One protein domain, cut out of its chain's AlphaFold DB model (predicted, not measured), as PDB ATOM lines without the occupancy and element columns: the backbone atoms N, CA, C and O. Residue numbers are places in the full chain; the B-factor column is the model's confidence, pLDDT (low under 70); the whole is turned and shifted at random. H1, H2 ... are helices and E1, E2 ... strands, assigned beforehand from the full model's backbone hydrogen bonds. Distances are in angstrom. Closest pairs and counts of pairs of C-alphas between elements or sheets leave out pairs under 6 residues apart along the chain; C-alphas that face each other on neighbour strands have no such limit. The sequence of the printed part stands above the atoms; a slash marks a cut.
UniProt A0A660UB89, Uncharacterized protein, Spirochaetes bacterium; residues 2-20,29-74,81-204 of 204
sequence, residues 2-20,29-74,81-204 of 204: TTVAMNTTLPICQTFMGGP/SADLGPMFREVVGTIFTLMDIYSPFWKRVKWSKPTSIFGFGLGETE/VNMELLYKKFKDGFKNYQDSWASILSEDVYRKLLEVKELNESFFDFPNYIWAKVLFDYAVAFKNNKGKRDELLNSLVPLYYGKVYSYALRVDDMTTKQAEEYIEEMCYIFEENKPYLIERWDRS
ATOM      1  N   THR A   2     -16.742  23.097 -32.445       89.19
ATOM      2  CA  THR A   2     -15.908  22.743 -31.276       89.19
ATOM      3  C   THR A   2     -14.807  21.724 -31.574       89.19
ATOM      4  O   THR A   2     -13.639  22.014 -31.346       89.19
ATOM      5  N   THR A   3     -15.138  20.574 -32.171       90.44
ATOM      6  CA  THR A   3     -14.137  19.553 -32.528       90.44
ATOM      7  C   THR A   3     -13.082  20.087 -33.493       90.44
ATOM      8  O   THR A   3     -11.914  19.758 -33.347       90.44
ATOM      9  N   VAL A   4     -13.466  20.933 -34.456       90.81
ATOM     10  CA  VAL A   4     -12.510  21.561 -35.381       90.81
ATOM     11  C   VAL A   4     -11.562  22.465 -34.603       90.81
ATOM     12  O   VAL A   4     -10.358  22.287 -34.717       90.81
ATOM     13  N   ALA A   5     -12.083  23.351 -33.748       89.69
ATOM     14  CA  ALA A   5     -11.264  24.225 -32.907       89.69
ATOM     15  C   ALA A   5     -10.286  23.425 -32.027       89.69
ATOM     16  O   ALA A   5      -9.101  23.738 -32.007       89.69
ATOM     17  N   MET A   6     -10.741  22.340 -31.390       88.25
ATOM     18  CA  MET A   6      -9.891  21.459 -30.570       88.25
ATOM     19  C   MET A   6      -8.796  20.732 -31.362       88.25
ATOM     20  O   MET A   6      -7.807  20.303 -30.778       88.25
ATOM     21  N   ASN A   7      -8.975  20.562 -32.674       87.81
ATOM     22  CA  ASN A   7      -7.973  19.977 -33.565       87.81
ATOM     23  C   ASN A   7      -7.089  21.044 -34.242       87.81
ATOM     24  O   ASN A   7      -6.218  20.697 -35.041       87.81
ATOM     25  N   THR A   8      -7.278  22.330 -33.924       84.25
ATOM     26  CA  THR A   8      -6.333  23.404 -34.269       84.25
ATOM     27  C   THR A   8      -5.351  23.652 -33.123       84.25
ATOM     28  O   THR A   8      -5.559  23.212 -31.998       84.25
ATOM     29  N   THR A   9      -4.271  24.387 -33.388       81.38
ATOM     30  CA  THR A   9      -3.280  24.787 -32.373       81.38
ATOM     31  C   THR A   9      -3.683  26.042 -31.589       81.38
ATOM     32  O   THR A   9      -2.860  26.603 -30.865       81.38
ATOM     33  N   LEU A  10      -4.925  26.512 -31.742       88.12
ATOM     34  CA  LEU A  10      -5.400  27.726 -31.087       88.12
ATOM     35  C   LEU A  10      -5.733  27.457 -29.609       88.12
ATOM     36  O   LEU A  10      -6.368  26.446 -29.304       88.12
ATOM     37  N   PRO A  11      -5.354  28.361 -28.686       87.62
ATOM     38  CA  PRO A  11      -5.791  28.285 -27.297       87.62
ATOM     39  C   PRO A  11      -7.319  28.368 -27.184       87.62
ATOM     40  O   PRO A  11      -7.954  29.193 -27.839       87.62
ATOM     41  N   ILE A  12      -7.897  27.534 -26.319       90.56
ATOM     42  CA  ILE A  12      -9.332  27.510 -26.015       90.56
ATOM     43  C   ILE A  12      -9.493  27.756 -24.516       90.56
ATOM     44  O   ILE A  12      -8.771  27.168 -23.712       90.56
ATOM     45  N   CYS A  13     -10.451  28.600 -24.144       91.94
ATOM     46  CA  CYS A  13     -10.870  28.786 -22.761       91.94
ATOM     47  C   CYS A  13     -12.398  28.777 -22.652       91.94
ATOM     48  O   CYS A  13     -13.109  29.060 -23.617       91.94
ATOM     49  N   GLN A  14     -12.901  28.465 -21.462       91.69
ATOM     50  CA  GLN A  14     -14.297  28.655 -21.074       91.69
ATOM     51  C   GLN A  14     -14.431  29.933 -20.239       91.69
ATOM     52  O   GLN A  14     -13.473  30.353 -19.599       91.69
ATOM     53  N   THR A  15     -15.604  30.566 -20.243       90.00
ATOM     54  CA  THR A  15     -15.898  31.751 -19.419       90.00
ATOM     55  C   THR A  15     -17.316  31.664 -18.874       90.00
ATOM     56  O   THR A  15     -18.212  31.154 -19.550       90.00
ATOM     57  N   PHE A  16     -17.533  32.193 -17.672       85.12
ATOM     58  CA  PHE A  16     -18.873  32.338 -17.107       85.12
ATOM     59  C   PHE A  16     -19.614  33.504 -17.777       85.12
ATOM     60  O   PHE A  16     -19.025  34.554 -18.028       85.12
ATOM     61  N   MET A  17     -20.912  33.323 -18.044       83.00
ATOM     62  CA  MET A  17     -21.778  34.328 -18.690       83.00
ATOM     63  C   MET A  17     -22.690  35.079 -17.699       83.00
ATOM     64  O   MET A  17     -23.546  35.849 -18.121       83.00
ATOM     65  N   GLY A  18     -22.520  34.866 -16.388       75.62
ATOM     66  CA  GLY A  18     -23.241  35.584 -15.323       75.62
ATOM     67  C   GLY A  18     -24.679  35.123 -15.045       75.62
ATOM     68  O   GLY A  18     -25.238  35.529 -14.035       75.62
ATOM     69  N   GLY A  19     -25.260  34.262 -15.884       72.75
ATOM     70  CA  GLY A  19     -26.581  33.667 -15.669       72.75
ATOM     71  C   GLY A  19     -26.879  32.529 -16.655       72.75
ATOM     72  O   GLY A  19     -26.153  32.368 -17.647       72.75
ATOM     73  N   PRO A  20     -27.920  31.718 -16.396       74.56
ATOM     74  CA  PRO A  20     -28.294  30.606 -17.257       74.56
ATOM     75  C   PRO A  20     -28.848  31.094 -18.599       74.56
ATOM     76  O   PRO A  20     -29.474  32.148 -18.726       74.56
ATOM     77  N   SER A  29     -38.424  13.832 -25.001       63.75
ATOM     78  CA  SER A  29     -39.089  12.638 -25.518       63.75
ATOM     79  C   SER A  29     -39.770  12.852 -26.874       63.75
ATOM     80  O   SER A  29     -39.983  11.873 -27.600       63.75
ATOM     81  N   ALA A  30     -40.091  14.093 -27.257       67.12
ATOM     82  CA  ALA A  30     -40.766  14.411 -28.517       67.12
ATOM     83  C   ALA A  30     -39.788  14.584 -29.697       67.12
ATOM     84  O   ALA A  30     -39.993  13.969 -30.746       67.12
ATOM     85  N   ASP A  31     -38.689  15.324 -29.500       68.19
ATOM     86  CA  ASP A  31     -37.832  15.834 -30.587       68.19
ATOM     87  C   ASP A  31     -36.373  15.332 -30.564       68.19
ATOM     88  O   ASP A  31     -35.545  15.789 -31.358       68.19
ATOM     89  N   LEU A  32     -36.012  14.389 -29.683       71.88
ATOM     90  CA  LEU A  32     -34.610  13.960 -29.549       71.88
ATOM     91  C   LEU A  32     -34.027  13.306 -30.800       71.88
ATOM     92  O   LEU A  32     -32.850  13.493 -31.095       71.88
ATOM     93  N   GLY A  33     -34.830  12.520 -31.521       82.56
ATOM     94  CA  GLY A  33     -34.351  11.675 -32.616       82.56
ATOM     95  C   GLY A  33     -33.626  12.455 -33.723       82.56
ATOM     96  O   GLY A  33     -32.470  12.148 -34.010       82.56
ATOM     97  N   PRO A  34     -34.257  13.464 -34.357       88.12
ATOM     98  CA  PRO A  34     -33.611  14.262 -35.400       88.12
ATOM     99  C   PRO A  34     -32.323  14.950 -34.940       88.12
ATOM    100  O   PRO A  34     -31.287  14.756 -35.571       88.12
ATOM    101  N   MET A  35     -32.362  15.661 -33.808       88.81
ATOM    102  CA  MET A  35     -31.197  16.380 -33.282       88.81
ATOM    103  C   MET A  35     -30.046  15.427 -32.946       88.81
ATOM    104  O   MET A  35     -28.894  15.691 -33.285       88.81
ATOM    105  N   PHE A  36     -30.355  14.294 -32.316       92.81
ATOM    106  CA  PHE A  36     -29.363  13.282 -31.976       92.81
ATOM    107  C   PHE A  36     -28.643  12.750 -33.217       92.81
ATOM    108  O   PHE A  36     -27.416  12.678 -33.222       92.81
ATOM    109  N   ARG A  37     -29.381  12.429 -34.289       94.69
ATOM    110  CA  ARG A  37     -28.788  11.935 -35.544       94.69
ATOM    111  C   ARG A  37     -27.832  12.955 -36.156       94.69
ATOM    112  O   ARG A  37     -26.726  12.585 -36.534       94.69
ATOM    113  N   GLU A  38     -28.225  14.225 -36.216       93.44
ATOM    114  CA  GLU A  38     -27.379  15.294 -36.764       93.44
ATOM    115  C   GLU A  38     -26.087  15.467 -35.956       93.44
ATOM    116  O   GLU A  38     -24.989  15.525 -36.521       93.44
ATOM    117  N   VAL A  39     -26.204  15.502 -34.625       95.06
ATOM    118  CA  VAL A  39     -25.058  15.662 -33.720       95.06
ATOM    119  C   VAL A  39     -24.124  14.459 -33.809       95.06
ATOM    120  O   VAL A  39     -22.930  14.627 -34.060       95.06
ATOM    121  N   VAL A  40     -24.646  13.243 -33.652       97.06
ATOM    122  CA  VAL A  40     -23.832  12.021 -33.651       97.06
ATOM    123  C   VAL A  40     -23.236  11.747 -35.030       97.06
ATOM    124  O   VAL A  40     -22.055  11.423 -35.124       97.06
ATOM    125  N   GLY A  41     -23.988  11.969 -36.110       97.38
ATOM    126  CA  GLY A  41     -23.469  11.874 -37.475       97.38
ATOM    127  C   GLY A  41     -22.324  12.852 -37.737       97.38
ATOM    128  O   GLY A  41     -21.316  12.486 -38.354       97.38
ATOM    129  N   THR A  42     -22.427  14.075 -37.209       97.12
ATOM    130  CA  THR A  42     -21.338  15.060 -37.252       97.12
ATOM    131  C   THR A  42     -20.126  14.579 -36.456       97.12
ATOM    132  O   THR A  42     -19.006  14.629 -36.965       97.12
ATOM    133  N   ILE A  43     -20.326  14.062 -35.239       97.12
ATOM    134  CA  ILE A  43     -19.246  13.519 -34.402       97.12
ATOM    135  C   ILE A  43     -18.534  12.370 -35.122       97.12
ATOM    136  O   ILE A  43     -17.319  12.433 -35.280       97.12
ATOM    137  N   PHE A  44     -19.259  11.366 -35.623       97.88
ATOM    138  CA  PHE A  44     -18.664  10.222 -36.320       97.88
ATOM    139  C   PHE A  44     -17.929  10.628 -37.599       97.88
ATOM    140  O   PHE A  44     -16.845  10.120 -37.881       97.88
ATOM    141  N   THR A  45     -18.465  11.597 -38.344       97.44
ATOM    142  CA  THR A  45     -17.773  12.164 -39.508       97.44
ATOM    143  C   THR A  45     -16.448  12.812 -39.104       97.44
ATOM    144  O   THR A  45     -15.421  12.575 -39.736       97.44
ATOM    145  N   LEU A  46     -16.438  13.605 -38.030       97.12
ATOM    146  CA  LEU A  46     -15.226  14.272 -37.552       97.12
ATOM    147  C   LEU A  46     -14.240  13.289 -36.905       97.12
ATOM    148  O   LEU A  46     -13.034  13.504 -36.997       97.12
ATOM    149  N   MET A  47     -14.717  12.191 -36.311       96.62
ATOM    150  CA  MET A  47     -13.855  11.103 -35.846       96.62
ATOM    151  C   MET A  47     -13.089  10.457 -37.003       96.62
ATOM    152  O   MET A  47     -11.906  10.173 -36.842       96.62
ATOM    153  N   ASP A  48     -13.714  10.270 -38.168       96.19
ATOM    154  CA  ASP A  48     -13.025   9.760 -39.361       96.19
ATOM    155  C   ASP A  48     -11.887  10.699 -39.791       96.19
ATOM    156  O   ASP A  48     -10.714  10.313 -39.828       96.19
ATOM    157  N   ILE A  49     -12.225  11.979 -39.969       96.00
ATOM    158  CA  ILE A  49     -11.299  13.031 -40.412       96.00
ATOM    159  C   ILE A  49     -10.115  13.205 -39.449       96.00
ATOM    160  O   ILE A  49      -8.967  13.294 -39.881       96.00
ATOM    161  N   TYR A  50     -10.375  13.241 -38.140       96.12
ATOM    162  CA  TYR A  50      -9.360  13.522 -37.120       96.12
ATOM    163  C   TYR A  50      -8.795  12.262 -36.448       96.12
ATOM    164  O   TYR A  50      -8.151  12.358 -35.398       96.12
ATOM    165  N   SER A  51      -8.976  11.080 -37.050       96.19
ATOM    166  CA  SER A  51      -8.464   9.811 -36.511       96.19
ATOM    167  C   SER A  51      -6.967   9.775 -36.207       96.19
ATOM    168  O   SER A  51      -6.610   9.228 -35.159       96.19
ATOM    169  N   PRO A  52      -6.063  10.411 -36.981       94.12
ATOM    170  CA  PRO A  52      -4.657  10.456 -36.597       94.12
ATOM    171  C   PRO A  52      -4.443  11.177 -35.262       94.12
ATOM    172  O   PRO A  52      -3.563  10.791 -34.497       94.12
ATOM    173  N   PHE A  53      -5.234  12.214 -34.975       93.69
ATOM    174  CA  PHE A  53      -5.102  13.022 -33.769       93.69
ATOM    175  C   PHE A  53      -5.721  12.334 -32.555       93.69
ATOM    176  O   PHE A  53      -5.008  12.045 -31.591       93.69
ATOM    177  N   TRP A  54      -7.025  12.032 -32.595       94.50
ATOM    178  CA  TRP A  54      -7.710  11.549 -31.396       94.50
ATOM    179  C   TRP A  54      -7.199  10.181 -30.948       94.50
ATOM    180  O   TRP A  54      -7.193   9.932 -29.745       94.50
ATOM    181  N   LYS A  55      -6.690   9.320 -31.844       95.50
ATOM    182  CA  LYS A  55      -6.097   8.025 -31.454       95.50
ATOM    183  C   LYS A  55      -4.879   8.162 -30.533       95.50
ATOM    184  O   LYS A  55      -4.621   7.267 -29.737       95.50
ATOM    185  N   ARG A  56      -4.144   9.278 -30.604       93.94
ATOM    186  CA  ARG A  56      -2.965   9.538 -29.752       93.94
ATOM    187  C   ARG A  56      -3.314  10.148 -28.397       93.94
ATOM    188  O   ARG A  56      -2.487  10.135 -27.489       93.94
ATOM    189  N   VAL A  57      -4.512  10.709 -28.262       92.00
ATOM    190  CA  VAL A  57      -4.989  11.294 -27.006       92.00
ATOM    191  C   VAL A  57      -5.388  10.157 -26.069       92.00
ATOM    192  O   VAL A  57      -6.180   9.308 -26.461       92.00
ATOM    193  N   LYS A  58      -4.862  10.116 -24.845       87.06
ATOM    194  CA  LYS A  58      -5.231   9.078 -23.862       87.06
ATOM    195  C   LYS A  58      -6.246   9.561 -22.832       87.06
ATOM    196  O   LYS A  58      -7.152   8.812 -22.514       87.06
ATOM    197  N   TRP A  59      -6.102  10.805 -22.394       88.75
ATOM    198  CA  TRP A  59      -6.869  11.390 -21.298       88.75
ATOM    199  C   TRP A  59      -7.342  12.783 -21.691       88.75
ATOM    200  O   TRP A  59      -6.642  13.475 -22.449       88.75
ATOM    201  N   SER A  60      -8.495  13.200 -21.176       89.06
ATOM    202  CA  SER A  60      -8.885  14.609 -21.207       89.06
ATOM    203  C   SER A  60      -8.014  15.438 -20.257       89.06
ATOM    204  O   SER A  60      -7.266  14.930 -19.416       89.06
ATOM    205  N   LYS A  61      -8.033  16.755 -20.455       85.81
ATOM    206  CA  LYS A  61      -7.378  17.718 -19.569       85.81
ATOM    207  C   LYS A  61      -8.358  18.849 -19.288       85.81
ATOM    208  O   LYS A  61      -9.052  19.254 -20.224       85.81
ATOM    209  N   PRO A  62      -8.375  19.396 -18.062       85.88
ATOM    210  CA  PRO A  62      -9.147  20.593 -17.767       85.88
ATOM    211  C   PRO A  62      -8.796  21.721 -18.742       85.88
ATOM    212  O   PRO A  62      -7.623  21.939 -19.060       85.88
ATOM    213  N   THR A  63      -9.813  22.430 -19.223       87.56
ATOM    214  CA  THR A  63      -9.626  23.627 -20.047       87.56
ATOM    215  C   THR A  63      -9.449  24.855 -19.162       87.56
ATOM    216  O   THR A  63      -9.929  24.890 -18.029       87.56
ATOM    217  N   SER A  64      -8.750  25.876 -19.658       89.25
ATOM    218  CA  SER A  64      -8.602  27.128 -18.917       89.25
ATOM    219  C   SER A  64      -9.963  27.802 -18.749       89.25
ATOM    220  O   SER A  64     -10.699  27.966 -19.721       89.25
ATOM    221  N   ILE A  65     -10.278  28.222 -17.525       89.44
ATOM    222  CA  ILE A  65     -11.493  28.976 -17.216       89.44
ATOM    223  C   ILE A  65     -11.098  30.428 -16.951       89.44
ATOM    224  O   ILE A  65     -10.226  30.704 -16.129       89.44
ATOM    225  N   PHE A  66     -11.719  31.348 -17.682       86.81
ATOM    226  CA  PHE A  66     -11.564  32.783 -17.508       86.81
ATOM    227  C   PHE A  66     -12.699  33.342 -16.644       86.81
ATOM    228  O   PHE A  66     -13.876  33.052 -16.871       86.81
ATOM    229  N   GLY A  67     -12.336  34.174 -15.667       83.00
ATOM    230  CA  GLY A  67     -13.265  34.741 -14.692       83.00
ATOM    231  C   GLY A  67     -13.540  33.818 -13.503       83.00
ATOM    232  O   GLY A  67     -12.946  32.750 -13.362       83.00
ATOM    233  N   PHE A  68     -14.445  34.255 -12.630       74.19
ATOM    234  CA  PHE A  68     -14.848  33.526 -11.428       74.19
ATOM    235  C   PHE A  68     -16.334  33.189 -11.522       74.19
ATOM    236  O   PHE A  68     -17.141  34.048 -11.879       74.19
ATOM    237  N   GLY A  69     -16.695  31.946 -11.205       67.56
ATOM    238  CA  GLY A  69     -18.096  31.573 -11.058       67.56
ATOM    239  C   GLY A  69     -18.666  32.289  -9.839       67.56
ATOM    240  O   GLY A  69     -18.123  32.160  -8.747       67.56
ATOM    241  N   LEU A  70     -19.757  33.038 -10.005       63.00
ATOM    242  CA  LEU A  70     -20.432  33.740  -8.902       63.00
ATOM    243  C   LEU A  70     -21.237  32.789  -7.987       63.00
ATOM    244  O   LEU A  70     -22.009  33.247  -7.150       63.00
ATOM    245  N   GLY A  71     -21.052  31.473  -8.144       59.31
ATOM    246  CA  GLY A  71     -21.967  30.444  -7.659       59.31
ATOM    247  C   GLY A  71     -23.197  30.347  -8.563       59.31
ATOM    248  O   GLY A  71     -23.748  31.360  -8.996       59.31
ATOM    249  N   GLU A  72     -23.623  29.126  -8.881       57.56
ATOM    250  CA  GLU A  72     -24.909  28.911  -9.545       57.56
ATOM    251  C   GLU A  72     -26.023  29.255  -8.557       57.56
ATOM    252  O   GLU A  72     -26.290  28.516  -7.613       57.56
ATOM    253  N   THR A  73     -26.621  30.431  -8.718       59.06
ATOM    254  CA  THR A  73     -27.715  30.895  -7.850       59.06
ATOM    255  C   THR A  73     -29.088  30.576  -8.429       59.06
ATOM    256  O   THR A  73     -30.062  30.500  -7.685       59.06
ATOM    257  N   GLU A  74     -29.169  30.337  -9.740       62.66
ATOM    258  CA  GLU A  74     -30.405  30.003 -10.440       62.66
ATOM    259  C   GLU A  74     -30.375  28.551 -10.910       62.66
ATOM    260  O   GLU A  74     -29.578  28.176 -11.772       62.66
ATOM    261  N   VAL A  81     -39.928  14.995 -18.427       83.38
ATOM    262  CA  VAL A  81     -39.589  13.931 -19.373       83.38
ATOM    263  C   VAL A  81     -40.724  12.914 -19.408       83.38
ATOM    264  O   VAL A  81     -41.116  12.374 -18.375       83.38
ATOM    265  N   ASN A  82     -41.246  12.609 -20.597       90.62
ATOM    266  CA  ASN A  82     -42.212  11.521 -20.739       90.62
ATOM    267  C   ASN A  82     -41.488  10.164 -20.699       90.62
ATOM    268  O   ASN A  82     -41.005   9.683 -21.730       90.62
ATOM    269  N   MET A  83     -41.397   9.583 -19.500       92.19
ATOM    270  CA  MET A  83     -40.689   8.329 -19.214       92.19
ATOM    271  C   MET A  83     -41.308   7.121 -19.930       92.19
ATOM    272  O   MET A  83     -40.590   6.368 -20.590       92.19
ATOM    273  N   GLU A  84     -42.637   6.989 -19.898       93.25
ATOM    274  CA  GLU A  84     -43.368   5.909 -20.578       93.25
ATOM    275  C   GLU A  84     -43.085   5.912 -22.090       93.25
ATOM    276  O   GLU A  84     -42.810   4.875 -22.700       93.25
ATOM    277  N   LEU A  85     -43.076   7.099 -22.708       93.12
ATOM    278  CA  LEU A  85     -42.793   7.241 -24.133       93.12
ATOM    279  C   LEU A  85     -41.352   6.850 -24.483       93.12
ATOM    280  O   LEU A  85     -41.141   6.222 -25.524       93.12
ATOM    281  N   LEU A  86     -40.363   7.202 -23.654       93.81
ATOM    282  CA  LEU A  86     -38.968   6.810 -23.884       93.81
ATOM    283  C   LEU A  86     -38.799   5.293 -23.824       93.81
ATOM    284  O   LEU A  86     -38.224   4.708 -24.746       93.81
ATOM    285  N   TYR A  87     -39.341   4.660 -22.781       95.00
ATOM    286  CA  TYR A  87     -39.268   3.213 -22.622       95.00
ATOM    287  C   TYR A  87     -39.973   2.491 -23.774       95.00
ATOM    288  O   TYR A  87     -39.394   1.605 -24.409       95.00
ATOM    289  N   LYS A  88     -41.178   2.939 -24.146       94.81
ATOM    290  CA  LYS A  88     -41.906   2.406 -25.302       94.81
ATOM    291  C   LYS A  88     -41.099   2.526 -26.596       94.81
ATOM    292  O   LYS A  88     -40.953   1.534 -27.308       94.81
ATOM    293  N   LYS A  89     -40.533   3.702 -26.896       94.94
ATOM    294  CA  LYS A  89     -39.722   3.920 -28.109       94.94
ATOM    295  C   LYS A  89     -38.461   3.048 -28.133       94.94
ATOM    296  O   LYS A  89     -38.089   2.561 -29.200       94.94
ATOM    297  N   PHE A  90     -37.827   2.818 -26.982       95.69
ATOM    298  CA  PHE A  90     -36.722   1.866 -26.855       95.69
ATOM    299  C   PHE A  90     -37.170   0.434 -27.187       95.69
ATOM    300  O   PHE A  90     -36.571  -0.216 -28.047       95.69
ATOM    301  N   LYS A  91     -38.263  -0.041 -26.573       95.38
ATOM    302  CA  LYS A  91     -38.801  -1.394 -26.805       95.38
ATOM    303  C   LYS A  91     -39.261  -1.597 -28.250       95.38
ATOM    304  O   LYS A  91     -38.981  -2.643 -28.834       95.38
ATOM    305  N   ASP A  92     -39.914  -0.602 -28.846       95.56
ATOM    306  CA  ASP A  92     -40.329  -0.631 -30.252       95.56
ATOM    307  C   ASP A  92     -39.125  -0.685 -31.207       95.56
ATOM    308  O   ASP A  92     -39.211  -1.305 -32.267       95.56
ATOM    309  N   GLY A  93     -37.970  -0.141 -30.810       96.44
ATOM    310  CA  GLY A  93     -36.715  -0.266 -31.556       96.44
ATOM    311  C   GLY A  93     -36.302  -1.714 -31.834       96.44
ATOM    312  O   GLY A  93     -35.879  -2.018 -32.947       96.44
ATOM    313  N   PHE A  94     -36.508  -2.632 -30.882       96.00
ATOM    314  CA  PHE A  94     -36.199  -4.056 -31.078       96.00
ATOM    315  C   PHE A  94     -37.071  -4.722 -32.143       96.00
ATOM    316  O   PHE A  94     -36.653  -5.714 -32.729       96.00
ATOM    317  N   LYS A  95     -38.268  -4.199 -32.423       94.56
ATOM    318  CA  LYS A  95     -39.120  -4.751 -33.487       94.56
ATOM    319  C   LYS A  95     -38.551  -4.452 -34.875       94.56
ATOM    320  O   LYS A  95     -38.742  -5.242 -35.788       94.56
ATOM    321  N   ASN A  96     -37.850  -3.327 -35.013       94.25
ATOM    322  CA  ASN A  96     -37.437  -2.791 -36.310       94.25
ATOM    323  C   ASN A  96     -35.936  -2.948 -36.590       94.25
ATOM    324  O   ASN A  96     -35.541  -3.008 -37.750       94.25
ATOM    325  N   TYR A  97     -35.095  -2.980 -35.551       97.69
ATOM    326  CA  TYR A  97     -33.641  -2.846 -35.702       97.69
ATOM    327  C   TYR A  97     -32.824  -3.961 -35.050       97.69
ATOM    328  O   TYR A  97     -31.599  -3.902 -35.103       97.69
ATOM    329  N   GLN A  98     -33.452  -4.985 -34.465       96.25
ATOM    330  CA  GLN A  98     -32.724  -6.043 -33.758       96.25
ATOM    331  C   GLN A  98     -31.691  -6.749 -34.656       96.25
ATOM    332  O   GLN A  98     -30.537  -6.884 -34.251       96.25
ATOM    333  N   ASP A  99     -32.055  -7.100 -35.892       95.88
ATOM    334  CA  ASP A  99     -31.124  -7.726 -36.847       95.88
ATOM    335  C   ASP A  99     -29.998  -6.771 -37.265       95.88
ATOM    336  O   ASP A  99     -28.838  -7.165 -37.398       95.88
ATOM    337  N   SER A 100     -30.320  -5.481 -37.411       96.25
ATOM    338  CA  SER A 100     -29.322  -4.446 -37.684       96.25
ATOM    339  C   SER A 100     -28.317  -4.355 -36.533       96.25
ATOM    340  O   SER A 100     -27.110  -4.396 -36.770       96.25
ATOM    341  N   TRP A 101     -28.788  -4.322 -35.286       98.25
ATOM    342  CA  TRP A 101     -27.937  -4.284 -34.096       98.25
ATOM    343  C   TRP A 101     -27.057  -5.521 -33.964       98.25
ATOM    344  O   TRP A 101     -25.883  -5.368 -33.643       98.25
ATOM    345  N   ALA A 102     -27.573  -6.711 -34.283       97.69
ATOM    346  CA  ALA A 102     -26.784  -7.941 -34.298       97.69
ATOM    347  C   ALA A 102     -25.619  -7.891 -35.306       97.69
ATOM    348  O   ALA A 102     -24.579  -8.498 -35.073       97.69
ATOM    349  N   SER A 103     -25.779  -7.159 -36.416       96.19
ATOM    350  CA  SER A 103     -24.725  -6.991 -37.430       96.19
ATOM    351  C   SER A 103     -23.730  -5.859 -37.139       96.19
ATOM    352  O   SER A 103     -22.597  -5.903 -37.614       96.19
ATOM    353  N   ILE A 104     -24.148  -4.831 -36.393       97.38
ATOM    354  CA  ILE A 104     -23.331  -3.644 -36.087       97.38
ATOM    355  C   ILE A 104     -22.496  -3.866 -34.827       97.38
ATOM    356  O   ILE A 104     -21.311  -3.528 -34.789       97.38
ATOM    357  N   LEU A 105     -23.136  -4.379 -33.778       98.38
ATOM    358  CA  LEU A 105     -22.545  -4.485 -32.456       98.38
ATOM    359  C   LEU A 105     -21.673  -5.733 -32.362       98.38
ATOM    360  O   LEU A 105     -21.969  -6.774 -32.946       98.38
ATOM    361  N   SER A 106     -20.603  -5.647 -31.579       97.44
ATOM    362  CA  SER A 106     -19.882  -6.850 -31.162       97.44
ATOM    363  C   SER A 106     -20.799  -7.811 -30.394       97.44
ATOM    364  O   SER A 106     -21.727  -7.380 -29.707       97.44
ATOM    365  N   GLU A 107     -20.516  -9.113 -30.475       97.19
ATOM    366  CA  GLU A 107     -21.346 -10.164 -29.869       97.19
ATOM    367  C   GLU A 107     -21.610  -9.922 -28.375       97.19
ATOM    368  O   GLU A 107     -22.754  -9.988 -27.924       97.19
ATOM    369  N   ASP A 108     -20.574  -9.558 -27.613       96.75
ATOM    370  CA  ASP A 108     -20.709  -9.279 -26.181       96.75
ATOM    371  C   ASP A 108     -21.611  -8.070 -25.897       96.75
ATOM    372  O   ASP A 108     -22.426  -8.104 -24.971       96.75
ATOM    373  N   VAL A 109     -21.488  -7.004 -26.696       98.19
ATOM    374  CA  VAL A 109     -22.308  -5.789 -26.560       98.19
ATOM    375  C   VAL A 109     -23.755  -6.084 -26.944       98.19
ATOM    376  O   VAL A 109     -24.669  -5.663 -26.236       98.19
ATOM    377  N   TYR A 110     -23.975  -6.851 -28.013       98.50
ATOM    378  CA  TYR A 110     -25.309  -7.253 -28.445       98.50
ATOM    379  C   TYR A 110     -26.004  -8.148 -27.410       98.50
ATOM    380  O   TYR A 110     -27.149  -7.886 -27.046       98.50
ATOM    381  N   ARG A 111     -25.308  -9.150 -26.854       98.12
ATOM    382  CA  ARG A 111     -25.857 -10.005 -25.787       98.12
ATOM    383  C   ARG A 111     -26.269  -9.182 -24.568       98.12
ATOM    384  O   ARG A 111     -27.357  -9.373 -24.036       98.12
ATOM    385  N   LYS A 112     -25.439  -8.219 -24.163       97.81
ATOM    386  CA  LYS A 112     -25.760  -7.313 -23.054       97.81
ATOM    387  C   LYS A 112     -26.934  -6.391 -23.369       97.81
ATOM    388  O   LYS A 112     -27.757  -6.144 -22.495       97.81
ATOM    389  N   LEU A 113     -27.061  -5.930 -24.610       97.88
ATOM    390  CA  LEU A 113     -28.234  -5.178 -25.048       97.88
ATOM    391  C   LEU A 113     -29.524  -6.018 -24.962       97.88
ATOM    392  O   LEU A 113     -30.566  -5.485 -24.583       97.88
ATOM    393  N   LEU A 114     -29.462  -7.320 -25.263       97.50
ATOM    394  CA  LEU A 114     -30.596  -8.228 -25.058       97.50
ATOM    395  C   LEU A 114     -30.938  -8.398 -23.574       97.50
ATOM    396  O   LEU A 114     -32.113  -8.403 -23.240       97.50
ATOM    397  N   GLU A 115     -29.957  -8.462 -22.673       96.94
ATOM    398  CA  GLU A 115     -30.234  -8.479 -21.225       96.94
ATOM    399  C   GLU A 115     -30.958  -7.196 -20.775       96.94
ATOM    400  O   GLU A 115     -31.956  -7.267 -20.062       96.94
ATOM    401  N   VAL A 116     -30.518  -6.025 -21.255       96.25
ATOM    402  CA  VAL A 116     -31.154  -4.725 -20.957       96.25
ATOM    403  C   VAL A 116     -32.602  -4.682 -21.451       96.25
ATOM    404  O   VAL A 116     -33.470  -4.125 -20.783       96.25
ATOM    405  N   LYS A 117     -32.890  -5.295 -22.607       94.25
ATOM    406  CA  LYS A 117     -34.251  -5.401 -23.152       94.25
ATOM    407  C   LYS A 117     -35.212  -6.089 -22.185       94.25
ATOM    408  O   LYS A 117     -36.385  -5.722 -22.175       94.25
ATOM    409  N   GLU A 118     -34.754  -7.086 -21.435       95.12
ATOM    410  CA  GLU A 118     -35.601  -7.910 -20.563       95.12
ATOM    411  C   GLU A 118     -35.876  -7.262 -19.200       95.12
ATOM    412  O   GLU A 118     -36.758  -7.714 -18.468       95.12
ATOM    413  N   LEU A 119     -35.171  -6.179 -18.861       93.75
ATOM    414  CA  LEU A 119     -35.434  -5.421 -17.643       93.75
ATOM    415  C   LEU A 119     -36.805  -4.741 -17.717       93.75
ATOM    416  O   LEU A 119     -37.214  -4.214 -18.753       93.75
ATOM    417  N   ASN A 120     -37.513  -4.750 -16.590       91.88
ATOM    418  CA  ASN A 120     -38.758  -4.005 -16.449       91.88
ATOM    419  C   ASN A 120     -38.488  -2.514 -16.208       91.88
ATOM    420  O   ASN A 120     -37.367  -2.115 -15.901       91.88
ATOM    421  N   GLU A 121     -39.533  -1.699 -16.324       91.31
ATOM    422  CA  GLU A 121     -39.444  -0.237 -16.232       91.31
ATOM    423  C   GLU A 121     -38.822   0.260 -14.925       91.31
ATOM    424  O   GLU A 121     -38.042   1.209 -14.955       91.31
ATOM    425  N   SER A 122     -39.132  -0.390 -13.801       86.31
ATOM    426  CA  SER A 122     -38.720   0.038 -12.458       86.31
ATOM    427  C   SER A 122     -37.273  -0.319 -12.112       86.31
ATOM    428  O   SER A 122     -36.670   0.345 -11.278       86.31
ATOM    429  N   PHE A 123     -36.711  -1.356 -12.739       88.19
ATOM    430  CA  PHE A 123     -35.316  -1.779 -12.546       88.19
ATOM    431  C   PHE A 123     -34.476  -1.604 -13.812       88.19
ATOM    432  O   PHE A 123     -33.420  -2.223 -13.953       88.19
ATOM    433  N   PHE A 124     -34.956  -0.798 -14.755       96.31
ATOM    434  CA  PHE A 124     -34.265  -0.575 -16.008       96.31
ATOM    435  C   PHE A 124     -32.931   0.126 -15.767       96.31
ATOM    436  O   PHE A 124     -32.868   1.232 -15.233       96.31
ATOM    437  N   ASP A 125     -31.861  -0.487 -16.252       95.31
ATOM    438  CA  ASP A 125     -30.535   0.104 -16.262       95.31
ATOM    439  C   ASP A 125     -29.920  -0.135 -17.635       95.31
ATOM    440  O   ASP A 125     -29.903  -1.265 -18.127       95.31
ATOM    441  N   PHE A 126     -29.427   0.933 -18.263       97.62
ATOM    442  CA  PHE A 126     -28.624   0.831 -19.472       97.62
ATOM    443  C   PHE A 126     -27.179   1.220 -19.139       97.62
ATOM    444  O   PHE A 126     -26.844   2.419 -19.136       97.62
ATOM    445  N   PRO A 127     -26.321   0.224 -18.833       96.75
ATOM    446  CA  PRO A 127     -25.026   0.480 -18.225       96.75
ATOM    447  C   PRO A 127     -24.145   1.388 -19.079       96.75
ATOM    448  O   PRO A 127     -24.027   1.214 -20.295       96.75
ATOM    449  N   ASN A 128     -23.458   2.325 -18.427       97.00
ATOM    450  CA  ASN A 128     -22.607   3.320 -19.087       97.00
ATOM    451  C   ASN A 128     -21.519   2.686 -19.967       97.00
ATOM    452  O   ASN A 128     -21.266   3.162 -21.073       97.00
ATOM    453  N   TYR A 129     -20.926   1.577 -19.520       96.75
ATOM    454  CA  TYR A 129     -19.898   0.869 -20.287       96.75
ATOM    455  C   TYR A 129     -20.457   0.212 -21.561       96.75
ATOM    456  O   TYR A 129     -19.774   0.177 -22.585       96.75
ATOM    457  N   ILE A 130     -21.707  -0.272 -21.531       98.12
ATOM    458  CA  ILE A 130     -22.388  -0.798 -22.722       98.12
ATOM    459  C   ILE A 130     -22.701   0.342 -23.675       98.12
ATOM    460  O   ILE A 130     -22.412   0.232 -24.863       98.12
ATOM    461  N   TRP A 131     -23.219   1.457 -23.159       98.25
ATOM    462  CA  TRP A 131     -23.492   2.641 -23.967       98.25
ATOM    463  C   TRP A 131     -22.240   3.161 -24.691       98.25
ATOM    464  O   TRP A 131     -22.293   3.428 -25.892       98.25
ATOM    465  N   ALA A 132     -21.098   3.227 -23.999       98.19
ATOM    466  CA  ALA A 132     -19.822   3.603 -24.603       98.19
ATOM    467  C   ALA A 132     -19.450   2.678 -25.773       98.19
ATOM    468  O   ALA A 132     -19.174   3.144 -26.879       98.19
ATOM    469  N   LYS A 133     -19.511   1.357 -25.558       98.50
ATOM    470  CA  LYS A 133     -19.181   0.372 -26.596       98.50
ATOM    471  C   LYS A 133     -20.168   0.371 -27.761       98.50
ATOM    472  O   LYS A 133     -19.722   0.247 -28.895       98.50
ATOM    473  N   VAL A 134     -21.463   0.587 -27.511       98.62
ATOM    474  CA  VAL A 134     -22.467   0.804 -28.567       98.62
ATOM    475  C   VAL A 134     -22.035   1.971 -29.449       98.62
ATOM    476  O   VAL A 134     -21.909   1.803 -30.657       98.62
ATOM    477  N   LEU A 135     -21.735   3.139 -28.875       98.62
ATOM    478  CA  LEU A 135     -21.307   4.291 -29.675       98.62
ATOM    479  C   LEU A 135     -19.992   4.039 -30.423       98.62
ATOM    480  O   LEU A 135     -19.848   4.498 -31.554       98.62
ATOM    481  N   PHE A 136     -19.055   3.289 -29.840       98.56
ATOM    482  CA  PHE A 136     -17.813   2.901 -30.513       98.56
ATOM    483  C   PHE A 136     -18.048   1.952 -31.694       98.56
ATOM    484  O   PHE A 136     -17.505   2.192 -32.774       98.56
ATOM    485  N   ASP A 137     -18.892   0.933 -31.530       98.56
ATOM    486  CA  ASP A 137     -19.302   0.029 -32.609       98.56
ATOM    487  C   ASP A 137     -19.987   0.792 -33.747       98.56
ATOM    488  O   ASP A 137     -19.652   0.614 -34.920       98.56
ATOM    489  N   TYR A 138     -20.885   1.718 -33.404       98.62
ATOM    490  CA  TYR A 138     -21.541   2.574 -34.384       98.62
ATOM    491  C   TYR A 138     -20.573   3.525 -35.088       98.62
ATOM    492  O   TYR A 138     -20.708   3.720 -36.293       98.62
ATOM    493  N   ALA A 139     -19.581   4.087 -34.391       98.44
ATOM    494  CA  ALA A 139     -18.577   4.949 -35.012       98.44
ATOM    495  C   ALA A 139     -17.774   4.187 -36.083       98.44
ATOM    496  O   ALA A 139     -17.567   4.697 -37.188       98.44
ATOM    497  N   VAL A 140     -17.385   2.942 -35.785       98.31
ATOM    498  CA  VAL A 140     -16.693   2.051 -36.729       98.31
ATOM    499  C   VAL A 140     -17.605   1.675 -37.903       98.31
ATOM    500  O   VAL A 140     -17.219   1.821 -39.065       98.31
ATOM    501  N   ALA A 141     -18.847   1.264 -37.634       98.00
ATOM    502  CA  ALA A 141     -19.807   0.933 -38.686       98.00
ATOM    503  C   ALA A 141     -20.101   2.135 -39.602       98.00
ATOM    504  O   ALA A 141     -20.167   1.982 -40.822       98.00
ATOM    505  N   PHE A 142     -20.222   3.339 -39.037       98.12
ATOM    506  CA  PHE A 142     -20.485   4.583 -39.763       98.12
ATOM    507  C   PHE A 142     -19.319   5.010 -40.667       98.12
ATOM    508  O   PHE A 142     -19.537   5.502 -41.785       98.12
ATOM    509  N   LYS A 143     -18.077   4.814 -40.203       97.06
ATOM    510  CA  LYS A 143     -16.854   4.988 -41.004       97.06
ATOM    511  C   LYS A 143     -16.882   4.057 -42.221       97.06
ATOM    512  O   LYS A 143     -16.711   4.522 -43.350       97.06
ATOM    513  N   ASN A 144     -17.176   2.777 -41.997       96.38
ATOM    514  CA  ASN A 144     -17.073   1.732 -43.016       96.38
ATOM    515  C   ASN A 144     -18.237   1.699 -44.016       96.38
ATOM    516  O   ASN A 144     -18.062   1.252 -45.147       96.38
ATOM    517  N   ASN A 145     -19.416   2.201 -43.646       94.44
ATOM    518  CA  ASN A 145     -20.629   2.081 -44.456       94.44
ATOM    519  C   ASN A 145     -21.149   3.446 -44.919       94.44
ATOM    520  O   ASN A 145     -22.266   3.846 -44.588       94.44
ATOM    521  N   LYS A 146     -20.355   4.169 -45.722       88.56
ATOM    522  CA  LYS A 146     -20.695   5.533 -46.179       88.56
ATOM    523  C   LYS A 146     -22.075   5.644 -46.846       88.56
ATOM    524  O   LYS A 146     -22.735   6.659 -46.664       88.56
ATOM    525  N   GLY A 147     -22.524   4.606 -47.556       91.94
ATOM    526  CA  GLY A 147     -23.829   4.579 -48.233       91.94
ATOM    527  C   GLY A 147     -25.041   4.274 -47.341       91.94
ATOM    528  O   GLY A 147     -26.161   4.410 -47.813       91.94
ATOM    529  N   LYS A 148     -24.844   3.870 -46.077       94.19
ATOM    530  CA  LYS A 148     -25.926   3.490 -45.142       94.19
ATOM    531  C   LYS A 148     -25.914   4.301 -43.844       94.19
ATOM    532  O   LYS A 148     -26.467   3.888 -42.830       94.19
ATOM    533  N   ARG A 149     -25.254   5.460 -43.853       95.31
ATOM    534  CA  ARG A 149     -25.062   6.305 -42.664       95.31
ATOM    535  C   ARG A 149     -26.378   6.718 -42.012       95.31
ATOM    536  O   ARG A 149     -26.486   6.639 -40.793       95.31
ATOM    537  N   ASP A 150     -27.380   7.072 -42.809       95.25
ATOM    538  CA  ASP A 150     -28.690   7.462 -42.285       95.25
ATOM    539  C   ASP A 150     -29.421   6.280 -41.640       95.25
ATOM    540  O   ASP A 150     -29.978   6.425 -40.556       95.25
ATOM    541  N   GLU A 151     -29.368   5.093 -42.251       96.00
ATOM    542  CA  GLU A 151     -29.946   3.867 -41.686       96.00
ATOM    543  C   GLU A 151     -29.299   3.505 -40.343       96.00
ATOM    544  O   GLU A 151     -30.013   3.202 -39.387       96.00
ATOM    545  N   LEU A 152     -27.968   3.611 -40.246       97.25
ATOM    546  CA  LEU A 152     -27.229   3.412 -38.995       97.25
ATOM    547  C   LEU A 152     -27.653   4.428 -37.927       97.25
ATOM    548  O   LEU A 152     -27.974   4.068 -36.800       97.25
ATOM    549  N   LEU A 153     -27.688   5.718 -38.260       97.31
ATOM    550  CA  LEU A 153     -28.087   6.738 -37.289       97.31
ATOM    551  C   LEU A 153     -29.549   6.562 -36.851       97.31
ATOM    552  O   LEU A 153     -29.862   6.774 -35.682       97.31
ATOM    553  N   ASN A 154     -30.432   6.127 -37.752       96.25
ATOM    554  CA  ASN A 154     -31.824   5.809 -37.429       96.25
ATOM    555  C   ASN A 154     -31.934   4.638 -36.452       96.25
ATOM    556  O   ASN A 154     -32.706   4.725 -35.497       96.25
ATOM    557  N   SER A 155     -31.156   3.572 -36.656       97.62
ATOM    558  CA  SER A 155     -31.179   2.408 -35.770       97.62
ATOM    559  C   SER A 155     -30.541   2.683 -34.405       97.62
ATOM    560  O   SER A 155     -30.877   2.006 -33.434       97.62
ATOM    561  N   LEU A 156     -29.695   3.709 -34.275       98.12
ATOM    562  CA  LEU A 156     -29.128   4.126 -32.989       98.12
ATOM    563  C   LEU A 156     -30.128   4.892 -32.100       98.12
ATOM    564  O   LEU A 156     -30.031   4.840 -30.874       98.12
ATOM    565  N   VAL A 157     -31.100   5.593 -32.694       96.88
ATOM    566  CA  VAL A 157     -32.044   6.462 -31.964       96.88
ATOM    567  C   VAL A 157     -32.833   5.718 -30.872       96.88
ATOM    568  O   VAL A 157     -32.900   6.233 -29.756       96.88
ATOM    569  N   PRO A 158     -33.396   4.514 -31.101       96.81
ATOM    570  CA  PRO A 158     -34.077   3.782 -30.034       96.81
ATOM    571  C   PRO A 158     -33.182   3.431 -28.846       96.81
ATOM    572  O   PRO A 158     -33.630   3.530 -27.705       96.81
ATOM    573  N   LEU A 159     -31.911   3.092 -29.088       98.00
ATOM    574  CA  LEU A 159     -30.941   2.832 -28.017       98.00
ATOM    575  C   LEU A 159     -30.679   4.091 -27.195       98.00
ATOM    576  O   LEU A 159     -30.572   4.026 -25.972       98.00
ATOM    577  N   TYR A 160     -30.639   5.246 -27.856       97.19
ATOM    578  CA  TYR A 160     -30.509   6.521 -27.171       97.19
ATOM    579  C   TYR A 160     -31.726   6.845 -26.293       97.19
ATOM    580  O   TYR A 160     -31.534   7.283 -25.162       97.19
ATOM    581  N   TYR A 161     -32.958   6.551 -26.729       96.06
ATOM    582  CA  TYR A 161     -34.129   6.685 -25.847       96.06
ATOM    583  C   TYR A 161     -34.010   5.810 -24.597       96.06
ATOM    584  O   TYR A 161     -34.263   6.295 -23.497       96.06
ATOM    585  N   GLY A 162     -33.548   4.564 -24.749       96.44
ATOM    586  CA  GLY A 162     -33.246   3.695 -23.609       96.44
ATOM    587  C   GLY A 162     -32.194   4.314 -22.689       96.44
ATOM    588  O   GLY A 162     -32.345   4.300 -21.469       96.44
ATOM    589  N   LYS A 163     -31.154   4.943 -23.255       96.62
ATOM    590  CA  LYS A 163     -30.116   5.586 -22.445       96.62
ATOM    591  C   LYS A 163     -30.630   6.792 -21.670       96.62
ATOM    592  O   LYS A 163     -30.288   6.938 -20.501       96.62
ATOM    593  N   VAL A 164     -31.448   7.625 -22.302       94.69
ATOM    594  CA  VAL A 164     -32.065   8.795 -21.664       94.69
ATOM    595  C   VAL A 164     -33.027   8.360 -20.567       94.69
ATOM    596  O   VAL A 164     -32.988   8.933 -19.487       94.69
ATOM    597  N   TYR A 165     -33.817   7.310 -20.800       95.00
ATOM    598  CA  TYR A 165     -34.690   6.728 -19.782       95.00
ATOM    599  C   TYR A 165     -33.892   6.230 -18.566       95.00
ATOM    600  O   TYR A 165     -34.166   6.628 -17.440       95.00
ATOM    601  N   SER A 166     -32.837   5.437 -18.789       96.00
ATOM    602  CA  SER A 166     -31.959   4.967 -17.706       96.00
ATOM    603  C   SER A 166     -31.274   6.114 -16.957       96.00
ATOM    604  O   SER A 166     -31.135   6.042 -15.739       96.00
ATOM    605  N   TYR A 167     -30.845   7.164 -17.664       94.88
ATOM    606  CA  TYR A 167     -30.262   8.353 -17.044       94.88
ATOM    607  C   TYR A 167     -31.289   9.085 -16.176       94.88
ATOM    608  O   TYR A 167     -30.998   9.366 -15.021       94.88
ATOM    609  N   ALA A 168     -32.493   9.331 -16.699       92.81
ATOM    610  CA  ALA A 168     -33.555  10.023 -15.977       92.81
ATOM    611  C   ALA A 168     -33.960   9.283 -14.692       92.81
ATOM    612  O   ALA A 168     -34.060   9.918 -13.652       92.81
ATOM    613  N   LEU A 169     -34.076   7.947 -14.727       92.56
ATOM    614  CA  LEU A 169     -34.294   7.148 -13.511       92.56
ATOM    615  C   LEU A 169     -33.156   7.289 -12.495       92.56
ATOM    616  O   LEU A 169     -33.389   7.277 -11.292       92.56
ATOM    617  N   ARG A 170     -31.909   7.372 -12.970       92.81
ATOM    618  CA  ARG A 170     -30.732   7.425 -12.099       92.81
ATOM    619  C   ARG A 170     -30.630   8.748 -11.350       92.81
ATOM    620  O   ARG A 170     -30.201   8.739 -10.202       92.81
ATOM    621  N   VAL A 171     -30.959   9.855 -12.014       92.06
ATOM    622  CA  VAL A 171     -30.729  11.211 -11.493       92.06
ATOM    623  C   VAL A 171     -31.954  11.840 -10.827       92.06
ATOM    624  O   VAL A 171     -31.848  12.971 -10.369       92.06
ATOM    625  N   ASP A 172     -33.086  11.134 -10.754       89.56
ATOM    626  CA  ASP A 172     -34.354  11.660 -10.215       89.56
ATOM    627  C   ASP A 172     -34.209  12.204  -8.781       89.56
ATOM    628  O   ASP A 172     -34.660  13.306  -8.476       89.56
ATOM    629  N   ASP A 173     -33.464  11.486  -7.935       88.94
ATOM    630  CA  ASP A 173     -33.182  11.866  -6.543       88.94
ATOM    631  C   ASP A 173     -31.826  12.584  -6.360       88.94
ATOM    632  O   ASP A 173     -31.347  12.767  -5.235       88.94
ATOM    633  N   MET A 174     -31.153  12.966  -7.452       92.38
ATOM    634  CA  MET A 174     -29.841  13.617  -7.402       92.38
ATOM    635  C   MET A 174     -29.961  15.143  -7.409       92.38
ATOM    636  O   MET A 174     -30.769  15.743  -8.113       92.38
ATOM    637  N   THR A 175     -29.070  15.805  -6.674       89.69
ATOM    638  CA  THR A 175     -28.817  17.241  -6.864       89.69
ATOM    639  C   THR A 175     -28.156  17.497  -8.223       89.69
ATOM    640  O   THR A 175     -27.501  16.613  -8.775       89.69
ATOM    641  N   THR A 176     -28.237  18.731  -8.736       86.12
ATOM    642  CA  THR A 176     -27.553  19.135  -9.981       86.12
ATOM    643  C   THR A 176     -26.075  18.753  -9.972       86.12
ATOM    644  O   THR A 176     -25.599  18.124 -10.909       86.12
ATOM    645  N   LYS A 177     -25.376  19.028  -8.866       88.06
ATOM    646  CA  LYS A 177     -23.964  18.679  -8.703       88.06
ATOM    647  C   LYS A 177     -23.713  17.169  -8.797       88.06
ATOM    648  O   LYS A 177     -22.783  16.749  -9.471       88.06
ATOM    649  N   GLN A 178     -24.540  16.347  -8.151       93.19
ATOM    650  CA  GLN A 178     -24.408  14.886  -8.230       93.19
ATOM    651  C   GLN A 178     -24.685  14.367  -9.646       93.19
ATOM    652  O   GLN A 178     -24.015  13.450 -10.111       93.19
ATOM    653  N   ALA A 179     -25.647  14.966 -10.353       92.25
ATOM    654  CA  ALA A 179     -25.926  14.623 -11.741       92.25
ATOM    655  C   ALA A 179     -24.758  14.999 -12.676       92.25
ATOM    656  O   ALA A 179     -24.465  14.252 -13.609       92.25
ATOM    657  N   GLU A 180     -24.069  16.117 -12.420       91.06
ATOM    658  CA  GLU A 180     -22.838  16.501 -13.126       91.06
ATOM    659  C   GLU A 180     -21.680  15.546 -12.828       91.06
ATOM    660  O   GLU A 180     -21.020  15.083 -13.758       91.06
ATOM    661  N   GLU A 181     -21.470  15.188 -11.558       94.25
ATOM    662  CA  GLU A 181     -20.474  14.189 -11.149       94.25
ATOM    663  C   GLU A 181     -20.736  12.839 -11.839       94.25
ATOM    664  O   GLU A 181     -19.815  12.231 -12.382       94.25
ATOM    665  N   TYR A 182     -22.000  12.415 -11.933       95.56
ATOM    666  CA  TYR A 182     -22.382  11.200 -12.654       95.56
ATOM    667  C   TYR A 182     -22.085  11.277 -14.163       95.56
ATOM    668  O   TYR A 182     -21.678  10.284 -14.772       95.56
ATOM    669  N   ILE A 183     -22.258  12.444 -14.796       94.94
ATOM    670  CA  ILE A 183     -21.862  12.645 -16.201       94.94
ATOM    671  C   ILE A 183     -20.336  12.571 -16.350       94.94
ATOM    672  O   ILE A 183     -19.852  11.960 -17.304       94.94
ATOM    673  N   GLU A 184     -19.572  13.138 -15.419       94.56
ATOM    674  CA  GLU A 184     -18.107  13.065 -15.447       94.56
ATOM    675  C   GLU A 184     -17.616  11.612 -15.290       94.56
ATOM    676  O   GLU A 184     -16.752  11.155 -16.041       94.56
ATOM    677  N   GLU A 185     -18.244  10.822 -14.412       95.06
ATOM    678  CA  GLU A 185     -18.007   9.373 -14.315       95.06
ATOM    679  C   GLU A 185     -18.280   8.652 -15.641       95.06
ATOM    680  O   GLU A 185     -17.512   7.779 -16.062       95.06
ATOM    681  N   MET A 186     -19.349   9.031 -16.352       95.50
ATOM    682  CA  MET A 186     -19.603   8.514 -17.696       95.50
ATOM    683  C   MET A 186     -18.468   8.863 -18.659       95.50
ATOM    684  O   MET A 186     -18.065   8.003 -19.442       95.50
ATOM    685  N   CYS A 187     -17.933  10.084 -18.611       95.25
ATOM    686  CA  CYS A 187     -16.798  10.488 -19.440       95.25
ATOM    687  C   CYS A 187     -15.556   9.631 -19.158       95.25
ATOM    688  O   CYS A 187     -14.950   9.128 -20.111       95.25
ATOM    689  N   TYR A 188     -15.237   9.358 -17.889       95.62
ATOM    690  CA  TYR A 188     -14.138   8.453 -17.537       95.62
ATOM    691  C   TYR A 188     -14.328   7.048 -18.112       95.62
ATOM    692  O   TYR A 188     -13.395   6.497 -18.692       95.62
ATOM    693  N   ILE A 189     -15.545   6.500 -18.068       96.69
ATOM    694  CA  ILE A 189     -15.839   5.187 -18.663       96.69
ATOM    695  C   ILE A 189     -15.532   5.175 -20.169       96.69
ATOM    696  O   ILE A 189     -15.017   4.177 -20.682       96.69
ATOM    697  N   PHE A 190     -15.809   6.260 -20.897       96.44
ATOM    698  CA  PHE A 190     -15.451   6.359 -22.318       96.44
ATOM    699  C   PHE A 190     -13.935   6.392 -22.527       96.44
ATOM    700  O   PHE A 190     -13.440   5.749 -23.455       96.44
ATOM    701  N   GLU A 191     -13.197   7.114 -21.684       95.56
ATOM    702  CA  GLU A 191     -11.735   7.178 -21.754       95.56
ATOM    703  C   GLU A 191     -11.095   5.816 -21.460       95.56
ATOM    704  O   GLU A 191     -10.286   5.331 -22.255       95.56
ATOM    705  N   GLU A 192     -11.526   5.150 -20.389       96.25
ATOM    706  CA  GLU A 192     -11.048   3.820 -20.000       96.25
ATOM    707  C   GLU A 192     -11.341   2.759 -21.065       96.25
ATOM    708  O   GLU A 192     -10.515   1.880 -21.318       96.25
ATOM    709  N   ASN A 193     -12.495   2.849 -21.734       96.69
ATOM    710  CA  ASN A 193     -12.889   1.904 -22.780       96.69
ATOM    711  C   ASN A 193     -12.374   2.293 -24.174       96.69
ATOM    712  O   ASN A 193     -12.579   1.546 -25.131       96.69
ATOM    713  N   LYS A 194     -11.662   3.411 -24.331       97.19
ATOM    714  CA  LYS A 194     -11.103   3.834 -25.622       97.19
ATOM    715  C   LYS A 194     -10.210   2.793 -26.320       97.19
ATOM    716  O   LYS A 194     -10.255   2.743 -27.552       97.19
ATOM    717  N   PRO A 195      -9.421   1.943 -25.627       97.00
ATOM    718  CA  PRO A 195      -8.671   0.874 -26.287       97.00
ATOM    719  C   PRO A 195      -9.547  -0.056 -27.139       97.00
ATOM    720  O   PRO A 195      -9.125  -0.435 -28.228       97.00
ATOM    721  N   TYR A 196     -10.785  -0.336 -26.709       97.56
ATOM    722  CA  TYR A 196     -11.757  -1.111 -27.492       97.56
ATOM    723  C   TYR A 196     -12.094  -0.427 -28.824       97.56
ATOM    724  O   TYR A 196     -12.115  -1.075 -29.871       97.56
ATOM    725  N   LEU A 197     -12.315   0.894 -28.799       97.94
ATOM    726  CA  LEU A 197     -12.536   1.677 -30.016       97.94
ATOM    727  C   LEU A 197     -11.316   1.602 -30.936       97.94
ATOM    728  O   LEU A 197     -11.484   1.346 -32.120       97.94
ATOM    729  N   ILE A 198     -10.104   1.813 -30.411       97.94
ATOM    730  CA  ILE A 198      -8.870   1.803 -31.215       97.94
ATOM    731  C   ILE A 198      -8.666   0.441 -31.890       97.94
ATOM    732  O   ILE A 198      -8.451   0.392 -33.099       97.94
ATOM    733  N   GLU A 199      -8.789  -0.654 -31.135       97.50
ATOM    734  CA  GLU A 199      -8.631  -2.017 -31.655       97.50
ATOM    735  C   GLU A 199      -9.586  -2.288 -32.822       97.50
ATOM    736  O   GLU A 199      -9.182  -2.822 -33.855       97.50
ATOM    737  N   ARG A 200     -10.856  -1.901 -32.679       96.62
ATOM    738  CA  ARG A 200     -11.865  -2.125 -33.719       96.62
ATOM    739  C   ARG A 200     -11.693  -1.181 -34.897       96.62
ATOM    740  O   ARG A 200     -11.799  -1.625 -36.032       96.62
ATOM    741  N   TRP A 201     -11.367   0.081 -34.640       97.69
ATOM    742  CA  TRP A 201     -11.155   1.103 -35.664       97.69
ATOM    743  C   TRP A 201      -9.996   0.781 -36.610       97.69
ATOM    744  O   TRP A 201     -10.064   1.098 -37.801       97.69
ATOM    745  N   ASP A 202      -8.933   0.171 -36.085       96.19
ATOM    746  CA  ASP A 202      -7.744  -0.187 -36.863       96.19
ATOM    747  C   ASP A 202      -7.888  -1.543 -37.580       96.19
ATOM    748  O   ASP A 202      -7.204  -1.782 -38.573       96.19
ATOM    749  N   ARG A 203      -8.802  -2.417 -37.128       92.81
ATOM    750  CA  ARG A 203      -9.173  -3.665 -37.827       92.81
ATOM    751  C   ARG A 203     -10.190  -3.466 -38.954       92.81
ATOM    752  O   ARG A 203     -10.360  -4.365 -39.774       92.81
ATOM    753  N   SER A 204     -10.903  -2.343 -38.928       83.50
ATOM    754  CA  SER A 204     -12.056  -2.033 -39.779       83.50
ATOM    755  C   SER A 204     -11.700  -1.308 -41.069       83.50
ATOM    756  O   SER A 204     -10.887  -0.351 -40.995       83.50
TER     757      SER A 204
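This is residues 2 to 20, 29 to 74 and 81 to 204 of the 204 residues of an uncharacterized protein of Spirochaetes bacterium (UniProt A0A660UB89). Six helices, H2, H4, H5, H7, H8 and H9, pack round H6 in the middle of a helical body. Off one side of this body lies a thin pair of parallel strands, E1 and E2, while the short helices H1 and H3 lie near the later part of H2. The printed part has 189 residues, with nine named helices and two named strands in the order H1 E1 H2 H3 E2 H4 H5 H6 H7 H8 H9; the class is mostly helix. The whole is compact, with a radius of gyration of the C-alphas of 18.0 A and spans of 51 by 41 by 28 A.

Find C-alpha 2 at (-15.908, 22.743, -31.276), where H1, residues 2 to 6, begins. E1 is residues 13 to 15. H2, residues 29 to 49, runs 31.5 A, with a kink of 29 degrees near residue 36. Then come H3, residues 51 to 54, and E2, residues 64 to 66. H4, residues 83 to 104, spans 27.0 A and has a kink of 77 degrees near residue 98; H5 is residues 107 to 118. H6, residues 128 to 144, begins at C-alpha 128 (-22.607, 3.320, -19.087) and runs 24.6 A. H7, residues 146 to 171, is the longest helix, 36.6 A, with a kink of 34 degrees near residue 153. H8 is residues 176 to 192, 24.6 A, and H9, residues 194 to 203, ends at C-alpha 203 (-9.173, -3.665, -37.827).

Start at H6, the hub, which touches six helices. It forms a helical hairpin with H7, at a shallow tilt of 10 degrees, opposite ways; their closest C-alphas, of Phe 142 and Arg 149, are 5.7 A apart. H9 touches H6 with closest C-alphas Phe 136 and Leu 197, 5.4 A. Residues 186 to 190 of H8 touch it at a steep tilt of 52 degrees, closest at Ala 132 and Phe 190, C-alphas 5.6 A apart. Look next at H4 and H7, which touch with closest C-alphas Phe 90 and Pro 158, 4.6 A. H4 and H5, a helical hairpin, only just touch, with 3 pairs of C-alphas within 8 A, the closest those of Ala 102 and Tyr 110, 6.1 A. H2 touches H7, the C-alphas of Arg 37 and Leu 153 being closest, 5.5 A. H1 and H3 are each close to H2 but not clearly touching, at 7.4 A and 7.6 A between closest C-alphas. At E1 and E2, parallel at 34 degrees, N 14 and O 64 are within hydrogen-bond range at 2.9 A. Every O i to N i+4 pair is in range in H1, H5, H6, H8 and H9, against 14 of 17 in H2, 12 of 18 in H4 and 18 of 22 in H7; H3 is too short for one.

The C-alphas of Leu 70 and Asp 99 are farthest apart, 51.1 A. Residues 21 to 28 and 75 to 80 are not printed, with gaps of 22.5 A and 20.6 A between C-alphas across the cuts. Of the links printed whole, none is long. Look for pLDDT under 70 at residues 29 to 31 and 69 to 74; the mean of the printed part is 92.0.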